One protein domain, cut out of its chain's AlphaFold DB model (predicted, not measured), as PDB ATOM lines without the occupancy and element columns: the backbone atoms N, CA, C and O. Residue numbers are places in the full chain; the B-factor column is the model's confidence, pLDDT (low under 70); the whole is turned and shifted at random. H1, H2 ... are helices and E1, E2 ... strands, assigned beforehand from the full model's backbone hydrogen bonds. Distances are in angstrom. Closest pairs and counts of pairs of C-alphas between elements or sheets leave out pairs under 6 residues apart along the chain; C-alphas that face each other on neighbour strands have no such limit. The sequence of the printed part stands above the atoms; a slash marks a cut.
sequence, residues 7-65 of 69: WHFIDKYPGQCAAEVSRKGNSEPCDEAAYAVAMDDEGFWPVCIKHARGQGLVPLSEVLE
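AT A GLANCE: This is residues 7 to 65 of the 69 residues of an uncharacterized protein of Mycobacterium sp. 1245801.1 (UniProt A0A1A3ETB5). Two small two-stranded hairpins lie one after the other along an elongated domain: E3 and E4 in the middle, E1 and E2 at one end. The short helix H1 lies near E4, the short helix H2 makes the other end, and a long loop after E4 folds back along E3. The 59 printed residues hold two named helices and four named strands, in the order H1 E1 E2 E3 E4 H2; both sheets are antiparallel and the class is mixed, helices and strands. The whole is compact, with a radius of gyration of the C-alphas of 11.7 A and spans of 41 by 21 by 19 A.

HOW THE PARTS SIT: H1, residues 7 to 12, comes closest to E4, residues 43 to 47, at the C-alphas of Phe 9 and Trp 45, 6.3 A apart. E1, residues 20 to 23, and E2, residues 26 to 29, form an antiparallel hairpin at 136 degrees, with N 21 and O 28 within hydrogen-bond range at 2.8 A. E3, residues 36 to 40, is apart from E2. E3 and E4 form an antiparallel hairpin at 149 degrees, with N 38 and O 45 at 2.9 A and N 47 and O 36 at 2.8 A, both within hydrogen-bond range. Residues 38 to 39 of E3 also pair, antiparallel, with residues 56 to 57. H2, residues 60 to 65, is only just apart from E3, at 8.2 A, and from H1, at 8.3 A. In H1 and H2 every O i to N i+4 pair is within hydrogen-bond range.

IN THESE COORDINATES: H1 begins at C-alpha 7 (49.717, -50.338, -28.972) and is 8.5 A long. E1 spans 9.4 A, E2 9.9 A, E3 13.3 A and E4 12.6 A. H2, 8.6 A long, ends at C-alpha 65 (53.108, -60.881, -32.826).

THE WHOLE: The C-alphas of Lys 24 and Glu 65, the two farthest apart, are 41.5 A from each other. The printed part has no cut. The link from E4 to H2, 12 residues, is long. Residues 7 to 14 and 60 to 65 have pLDDT under 70; the mean of the printed part is 80.4.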
ATOM      1  N   TRP A   7      49.237 -49.658 -30.173       65.50
ATOM      2  CA  TRP A   7      49.717 -50.338 -28.972       65.50
ATOM      3  C   TRP A   7      49.572 -49.475 -27.719       65.50
ATOM      4  O   TRP A   7      49.178 -49.989 -26.675       65.50
ATOM      5  N   HIS A   8      49.739 -48.148 -27.835       66.88
ATOM      6  CA  HIS A   8      49.507 -47.224 -26.715       66.88
ATOM      7  C   HIS A   8      48.114 -47.409 -26.103       66.88
ATOM      8  O   HIS A   8      47.941 -47.315 -24.887       66.88
ATOM      9  N   PHE A   9      47.116 -47.681 -26.941       64.88
ATOM     10  CA  PHE A   9      45.741 -47.809 -26.492       64.88
ATOM     11  C   PHE A   9      45.421 -49.182 -25.908       64.88
ATOM     12  O   PHE A   9      44.658 -49.253 -24.945       64.88
ATOM     13  N   ILE A  10      46.027 -50.249 -26.435       65.31
ATOM     14  CA  ILE A  10      45.909 -51.592 -25.856       65.31
ATOM     15  C   ILE A  10      46.537 -51.623 -24.458       65.31
ATOM     16  O   ILE A  10      45.926 -52.164 -23.541       65.31
ATOM     17  N   ASP A  11      47.708 -51.012 -24.264       65.44
ATOM     18  CA  ASP A  11      48.382 -50.984 -22.960       65.44
ATOM     19  C   ASP A  11      47.680 -50.081 -21.939       65.44
ATOM     20  O   ASP A  11      47.585 -50.415 -20.756       65.44
ATOM     21  N   LYS A  12      47.169 -48.927 -22.378       64.38
ATOM     22  CA  LYS A  12      46.590 -47.924 -21.474       64.38
ATOM     23  C   LYS A  12      45.110 -48.157 -21.166       64.38
ATOM     24  O   LYS A  12      44.656 -47.790 -20.084       64.38
ATOM     25  N   TYR A  13      44.371 -48.775 -22.088       65.75
ATOM     26  CA  TYR A  13      42.930 -49.021 -21.970       65.75
ATOM     27  C   TYR A  13      42.557 -50.458 -22.380       65.75
ATOM     28  O   TYR A  13      41.682 -50.646 -23.229       65.75
ATOM     29  N   PRO A  14      43.153 -51.499 -21.758       64.25
ATOM     30  CA  PRO A  14      43.080 -52.895 -22.218       64.25
ATOM     31  C   PRO A  14      41.677 -53.524 -22.204       64.25
ATOM     32  O   PRO A  14      41.516 -54.682 -22.579       64.25
ATOM     33  N   GLY A  15      40.657 -52.793 -21.758       71.56
ATOM     34  CA  GLY A  15      39.293 -53.294 -21.672       71.56
ATOM     35  C   GLY A  15      38.211 -52.232 -21.778       71.56
ATOM     36  O   GLY A  15      37.080 -52.551 -21.451       71.56
ATOM     37  N   GLN A  16      38.500 -51.000 -22.212       84.12
ATOM     38  CA  GLN A  16      37.480 -49.943 -22.309       84.12
ATOM     39  C   GLN A  16      37.276 -49.506 -23.757       84.12
ATOM     40  O   GLN A  16      38.231 -49.160 -24.448       84.12
ATOM     41  N   CYS A  17      36.026 -49.534 -24.219       88.50
ATOM     42  CA  CYS A  17      35.656 -48.974 -25.512       88.50
ATOM     43  C   CYS A  17      35.843 -47.450 -25.501       88.50
ATOM     44  O   CYS A  17      35.290 -46.767 -24.646       88.50
ATOM     45  N   ALA A  18      36.566 -46.916 -26.482       88.00
ATOM     46  CA  ALA A  18      36.829 -45.483 -26.614       88.00
ATOM     47  C   ALA A  18      35.696 -44.704 -27.308       88.00
ATOM     48  O   ALA A  18      35.740 -43.481 -27.368       88.00
ATOM     49  N   ALA A  19      34.686 -45.398 -27.840       88.25
ATOM     50  CA  ALA A  19      33.532 -44.762 -28.470       88.25
ATOM     51  C   ALA A  19      32.606 -44.075 -27.451       88.25
ATOM     52  O   ALA A  19      32.477 -44.520 -26.308       88.25
ATOM     53  N   GLU A  20      31.884 -43.056 -27.912       91.00
ATOM     54  CA  GLU A  20      30.783 -42.436 -27.176       91.00
ATOM     55  C   GLU A  20      29.426 -42.979 -27.639       91.00
ATOM     56  O   GLU A  20      29.247 -43.412 -28.779       91.00
ATOM     57  N   VAL A  21      28.448 -42.951 -26.742       91.44
ATOM     58  CA  VAL A  21      27.065 -43.348 -26.993       91.44
ATOM     59  C   VAL A  21      26.117 -42.241 -26.566       91.44
ATOM     60  O   VAL A  21      26.318 -41.576 -25.553       91.44
ATOM     61  N   SER A  22      25.028 -42.071 -27.313       92.56
ATOM     62  CA  SER A  22      23.989 -41.119 -26.930       92.56
ATOM     63  C   SER A  22      23.079 -41.705 -25.854       92.56
ATOM     64  O   SER A  22      22.409 -42.720 -26.064       92.56
ATOM     65  N   ARG A  23      22.999 -41.034 -24.706       91.69
ATOM     66  CA  ARG A  23      22.154 -41.411 -23.567       91.69
ATOM     67  C   ARG A  23      21.400 -40.192 -23.073       91.69
ATOM     68  O   ARG A  23      21.983 -39.169 -22.742       91.69
ATOM     69  N   LYS A  24      20.064 -40.276 -23.075       91.19
ATOM     70  CA  LYS A  24      19.172 -39.169 -22.668       91.19
ATOM     71  C   LYS A  24      19.514 -37.821 -23.341       91.19
ATOM     72  O   LYS A  24      19.339 -36.770 -22.737       91.19
ATOM     73  N   GLY A  25      19.991 -37.863 -24.588       92.94
ATOM     74  CA  GLY A  25      20.376 -36.676 -25.361       92.94
ATOM     75  C   GLY A  25      21.806 -36.170 -25.138       92.94
ATOM     76  O   GLY A  25      22.177 -35.188 -25.769       92.94
ATOM     77  N   ASN A  26      22.612 -36.831 -24.303       91.44
ATOM     78  CA  ASN A  26      24.010 -36.474 -24.050       91.44
ATOM     79  C   ASN A  26      24.967 -37.485 -24.692       91.44
ATOM     80  O   ASN A  26      24.620 -38.663 -24.805       91.44
ATOM     81  N   SER A  27      26.160 -37.026 -25.088       92.75
ATOM     82  CA  SER A  27      27.283 -37.911 -25.425       92.75
ATOM     83  C   SER A  27      27.911 -38.401 -24.126       92.75
ATOM     84  O   SER A  27      28.290 -37.589 -23.281       92.75
ATOM     85  N   GLU A  28      27.957 -39.714 -23.933       92.94
ATOM     86  CA  GLU A  28      28.550 -40.353 -22.759       92.94
ATOM     87  C   GLU A  28      29.520 -41.460 -23.203       92.94
ATOM     88  O   GLU A  28      29.291 -42.083 -24.243       92.94
ATOM     89  N   PRO A  29      30.581 -41.763 -22.432       89.44
ATOM     90  CA  PRO A  29      31.482 -42.869 -22.744       89.44
ATOM     91  C   PRO A  29      30.747 -44.210 -22.849       89.44
ATOM     92  O   PRO A  29      29.769 -44.466 -22.146       89.44
ATOM     93  N   CYS A  30      31.227 -45.094 -23.718       90.81
ATOM     94  CA  CYS A  30      30.718 -46.455 -23.792       90.81
ATOM     95  C   CYS A  30      31.238 -47.303 -22.619       90.81
ATOM     96  O   CYS A  30      32.441 -47.471 -22.453       90.81
ATOM     97  N   ASP A  31      30.330 -47.914 -21.856       90.31
ATOM     98  CA  ASP A  31      30.707 -48.772 -20.716       90.31
ATOM     99  C   ASP A  31      31.110 -50.210 -21.114       90.31
ATOM    100  O   ASP A  31      31.370 -51.046 -20.249       90.31
ATOM    101  N   GLU A  32      31.108 -50.544 -22.408       89.81
ATOM    102  CA  GLU A  32      31.353 -51.913 -22.875       89.81
ATOM    103  C   GLU A  32      32.848 -52.229 -22.963       89.81
ATOM    104  O   GLU A  32      33.680 -51.370 -23.277       89.81
ATOM    105  N   ALA A  33      33.175 -53.510 -22.779       85.19
ATOM    106  CA  ALA A  33      34.548 -53.971 -22.893       85.19
ATOM    107  C   ALA A  33      35.096 -53.807 -24.320       85.19
ATOM    108  O   ALA A  33      34.430 -54.159 -25.302       85.19
ATOM    109  N   ALA A  34      36.329 -53.310 -24.428       85.50
ATOM    110  CA  ALA A  34      37.063 -53.315 -25.688       85.50
ATOM    111  C   ALA A  34      37.267 -54.754 -26.182       85.50
ATOM    112  O   ALA A  34      37.601 -55.652 -25.411       85.50
ATOM    113  N   TYR A  35      37.058 -54.955 -27.478       81.25
ATOM    114  CA  TYR A  35      37.187 -56.244 -28.153       81.25
ATOM    115  C   TYR A  35      38.227 -56.204 -29.279       81.25
ATOM    116  O   TYR A  35      38.926 -57.187 -29.501       81.25
ATOM    117  N   ALA A  36      38.332 -55.075 -29.982       79.56
ATOM    118  CA  ALA A  36      39.253 -54.875 -31.098       79.56
ATOM    119  C   ALA A  36      39.820 -53.448 -31.084       79.56
ATOM    120  O   ALA A  36      39.356 -52.605 -30.317       79.56
ATOM    121  N   VAL A  37      40.790 -53.171 -31.955       84.19
ATOM    122  CA  VAL A  37      41.257 -51.813 -32.259       84.19
ATOM    123  C   VAL A  37      40.750 -51.438 -33.646       84.19
ATOM    124  O   VAL A  37      41.044 -52.137 -34.618       84.19
ATOM    125  N   ALA A  38      39.949 -50.375 -33.713       86.00
ATOM    126  CA  ALA A  38      39.518 -49.774 -34.965       86.00
ATOM    127  C   ALA A  38      40.636 -48.903 -35.546       86.00
ATOM    128  O   ALA A  38      41.455 -48.368 -34.796       86.00
ATOM    129  N   MET A  39      40.651 -48.791 -36.872       85.12
ATOM    130  CA  MET A  39      41.569 -47.957 -37.638       85.12
ATOM    131  C   MET A  39      40.807 -47.127 -38.677       85.12
ATOM    132  O   MET A  39      40.018 -47.678 -39.451       85.12
ATOM    133  N   ASP A  40      41.078 -45.824 -38.709       80.12
ATOM    134  CA  ASP A  40      40.663 -44.898 -39.770       80.12
ATOM    135  C   ASP A  40      41.764 -43.861 -40.073       80.12
ATOM    136  O   ASP A  40      42.902 -43.985 -39.612       80.12
ATOM    137  N   ASP A  41      41.430 -42.848 -40.876       77.06
ATOM    138  CA  ASP A  41      42.328 -41.746 -41.236       77.06
ATOM    139  C   ASP A  41      42.744 -40.859 -40.036       77.06
ATOM    140  O   ASP A  41      43.756 -40.158 -40.103       77.06
ATOM    141  N   GLU A  42      41.986 -40.886 -38.935       72.19
ATOM    142  CA  GLU A  42      42.194 -40.136 -37.689       72.19
ATOM    143  C   GLU A  42      42.930 -40.945 -36.606       72.19
ATOM    144  O   GLU A  42      43.437 -40.359 -35.643       72.19
ATOM    145  N   GLY A  43      43.085 -42.265 -36.781       76.69
ATOM    146  CA  GLY A  43      44.083 -43.077 -36.086       76.69
ATOM    147  C   GLY A  43      43.616 -44.447 -35.611       76.69
ATOM    148  O   GLY A  43      43.002 -45.198 -36.360       76.69
ATOM    149  N   PHE A  44      43.984 -44.805 -34.376       80.50
ATOM    150  CA  PHE A  44      43.677 -46.106 -33.778       80.50
ATOM    151  C   PHE A  44      43.007 -45.935 -32.420       80.50
ATOM    152  O   PHE A  44      43.497 -45.168 -31.590       80.50
ATOM    153  N   TRP A  45      41.939 -46.684 -32.146       84.75
ATOM    154  CA  TRP A  45      41.308 -46.681 -30.823       84.75
ATOM    155  C   TRP A  45      40.595 -48.006 -30.508       84.75
ATOM    156  O   TRP A  45      40.106 -48.700 -31.404       84.75
ATOM    157  N   PRO A  46      40.521 -48.396 -29.223       85.25
ATOM    158  CA  PRO A  46      39.907 -49.642 -28.800       85.25
ATOM    159  C   PRO A  46      38.383 -49.522 -28.865       85.25
ATOM    160  O   PRO A  46      37.796 -48.546 -28.402       85.25
ATOM    161  N   VAL A  47      37.714 -50.529 -29.415       87.75
ATOM    162  CA  VAL A  47      36.259 -50.553 -29.611       87.75
ATOM    163  C   VAL A  47      35.659 -51.872 -29.149       87.75
ATOM    164  O   VAL A  47      36.255 -52.942 -29.290       87.75
ATOM    165  N   CYS A  48      34.447 -51.813 -28.601       89.88
ATOM    166  CA  CYS A  48      33.662 -53.008 -28.313       89.88
ATOM    167  C   CYS A  48      33.104 -53.627 -29.605       89.88
ATOM    168  O   CYS A  48      33.064 -52.991 -30.659       89.88
ATOM    169  N   ILE A  49      32.584 -54.855 -29.517       87.12
ATOM    170  CA  ILE A  49      32.024 -55.583 -30.673       87.12
ATOM    171  C   ILE A  49      30.907 -54.817 -31.410       87.12
ATOM    172  O   ILE A  49      30.697 -55.015 -32.606       87.12
ATOM    173  N   LYS A  50      30.189 -53.926 -30.713       89.88
ATOM    174  CA  LYS A  50      29.116 -53.106 -31.297       89.88
ATOM    175  C   LYS A  50      29.680 -51.962 -32.145       89.88
ATOM    176  O   LYS A  50      29.189 -51.748 -33.248       89.88
ATOM    177  N   HIS A  51      30.719 -51.284 -31.653       90.00
ATOM    178  CA  HIS A  51      31.362 -50.147 -32.327       90.00
ATOM    179  C   HIS A  51      32.464 -50.557 -33.311       90.00
ATOM    180  O   HIS A  51      32.883 -49.750 -34.127       90.00
ATOM    181  N   ALA A  52      32.877 -51.824 -33.297       86.88
ATOM    182  CA  ALA A  52      33.740 -52.402 -34.324       86.88
ATOM    183  C   ALA A  52      33.043 -52.539 -35.694       86.88
ATOM    184  O   ALA A  52      33.699 -52.731 -36.716       86.88
ATOM    185  N   ARG A  53      31.705 -52.482 -35.743       82.00
ATOM    186  CA  ARG A  53      30.945 -52.680 -36.984       82.00
ATOM    187  C   ARG A  53      31.195 -51.547 -37.980       82.00
ATOM    188  O   ARG A  53      30.936 -50.390 -37.674       82.00
ATOM    189  N   GLY A  54      31.609 -51.912 -39.193       76.25
ATOM    190  CA  GLY A  54      31.832 -50.969 -40.295       76.25
ATOM    191  C   GLY A  54      33.165 -50.220 -40.235       76.25
ATOM    192  O   GLY A  54      33.397 -49.367 -41.081       76.25
ATOM    193  N   GLN A  55      34.023 -50.547 -39.267       81.12
ATOM    194  CA  GLN A  55      35.360 -49.977 -39.117       81.12
ATOM    195  C   GLN A  55      36.408 -50.881 -39.778       81.12
ATOM    196  O   GLN A  55      36.220 -52.101 -39.857       81.12
ATOM    197  N   GLY A  56      37.533 -50.302 -40.204       80.38
ATOM    198  CA  GLY A  56      38.755 -51.083 -40.394       80.38
ATOM    199  C   GLY A  56      39.203 -51.614 -39.033       80.38
ATOM    200  O   GLY A  56      39.151 -50.878 -38.050       80.38
ATOM    201  N   LEU A  57      39.600 -52.882 -38.938       81.88
ATOM    202  CA  LEU A  57      40.042 -53.494 -37.679       81.88
ATOM    203  C   LEU A  57      41.471 -54.003 -37.823       81.88
ATOM    204  O   LEU A  57      41.811 -54.589 -38.851       81.88
ATOM    205  N   VAL A  58      42.267 -53.854 -36.765       77.44
ATOM    206  CA  VAL A  58      43.589 -54.486 -36.695       77.44
ATOM    207  C   VAL A  58      43.412 -56.001 -36.506       77.44
ATOM    208  O   VAL A  58      42.725 -56.421 -35.563       77.44
ATOM    209  N   PRO A  59      43.991 -56.850 -37.374       70.31
ATOM    210  CA  PRO A  59      43.881 -58.296 -37.244       70.31
ATOM    211  C   PRO A  59      44.624 -58.807 -36.004       70.31
ATOM    212  O   PRO A  59      45.709 -58.349 -35.653       70.31
ATOM    213  N   LEU A  60      44.048 -59.818 -35.349       63.47
ATOM    214  CA  LEU A  60      44.577 -60.382 -34.102       63.47
ATOM    215  C   LEU A  60      46.013 -60.929 -34.237       63.47
ATOM    216  O   LEU A  60      46.742 -60.933 -33.252       63.47
ATOM    217  N   SER A  61      46.433 -61.371 -35.427       66.81
ATOM    218  CA  SER A  61      47.813 -61.811 -35.682       66.81
ATOM    219  C   SER A  61      48.825 -60.698 -35.423       66.81
ATOM    220  O   SER A  61      49.769 -60.916 -34.671       66.81
ATOM    221  N   GLU A  62      48.561 -59.486 -35.920       67.69
ATOM    222  CA  GLU A  62      49.421 -58.324 -35.672       67.69
ATOM    223  C   GLU A  62      49.459 -57.972 -34.177       67.69
ATOM    224  O   GLU A  62      50.506 -57.610 -33.645       67.69
ATOM    225  N   VAL A  63      48.336 -58.154 -33.468       63.22
ATOM    226  CA  VAL A  63      48.243 -57.946 -32.011       63.22
ATOM    227  C   VAL A  63      49.076 -58.950 -31.214       63.22
ATOM    228  O   VAL A  63      49.696 -58.593 -30.212       63.22
ATOM    229  N   LEU A  64      49.083 -60.216 -31.629       59.94
ATOM    230  CA  LEU A  64      49.780 -61.289 -30.921       59.94
ATOM    231  C   LEU A  64      51.281 -61.320 -31.224       59.94
ATOM    232  O   LEU A  64      52.059 -61.595 -30.314       59.94
ATOM    233  N   GLU A  65      51.692 -61.002 -32.454       64.19
ATOM    234  CA  GLU A  65      53.108 -60.881 -32.826       64.19
ATOM    235  C   GLU A  65      53.821 -59.797 -32.004       64.19
ATOM    236  O   GLU A  65      54.978 -59.975 -31.631       64.19
TER     237      GLU A  65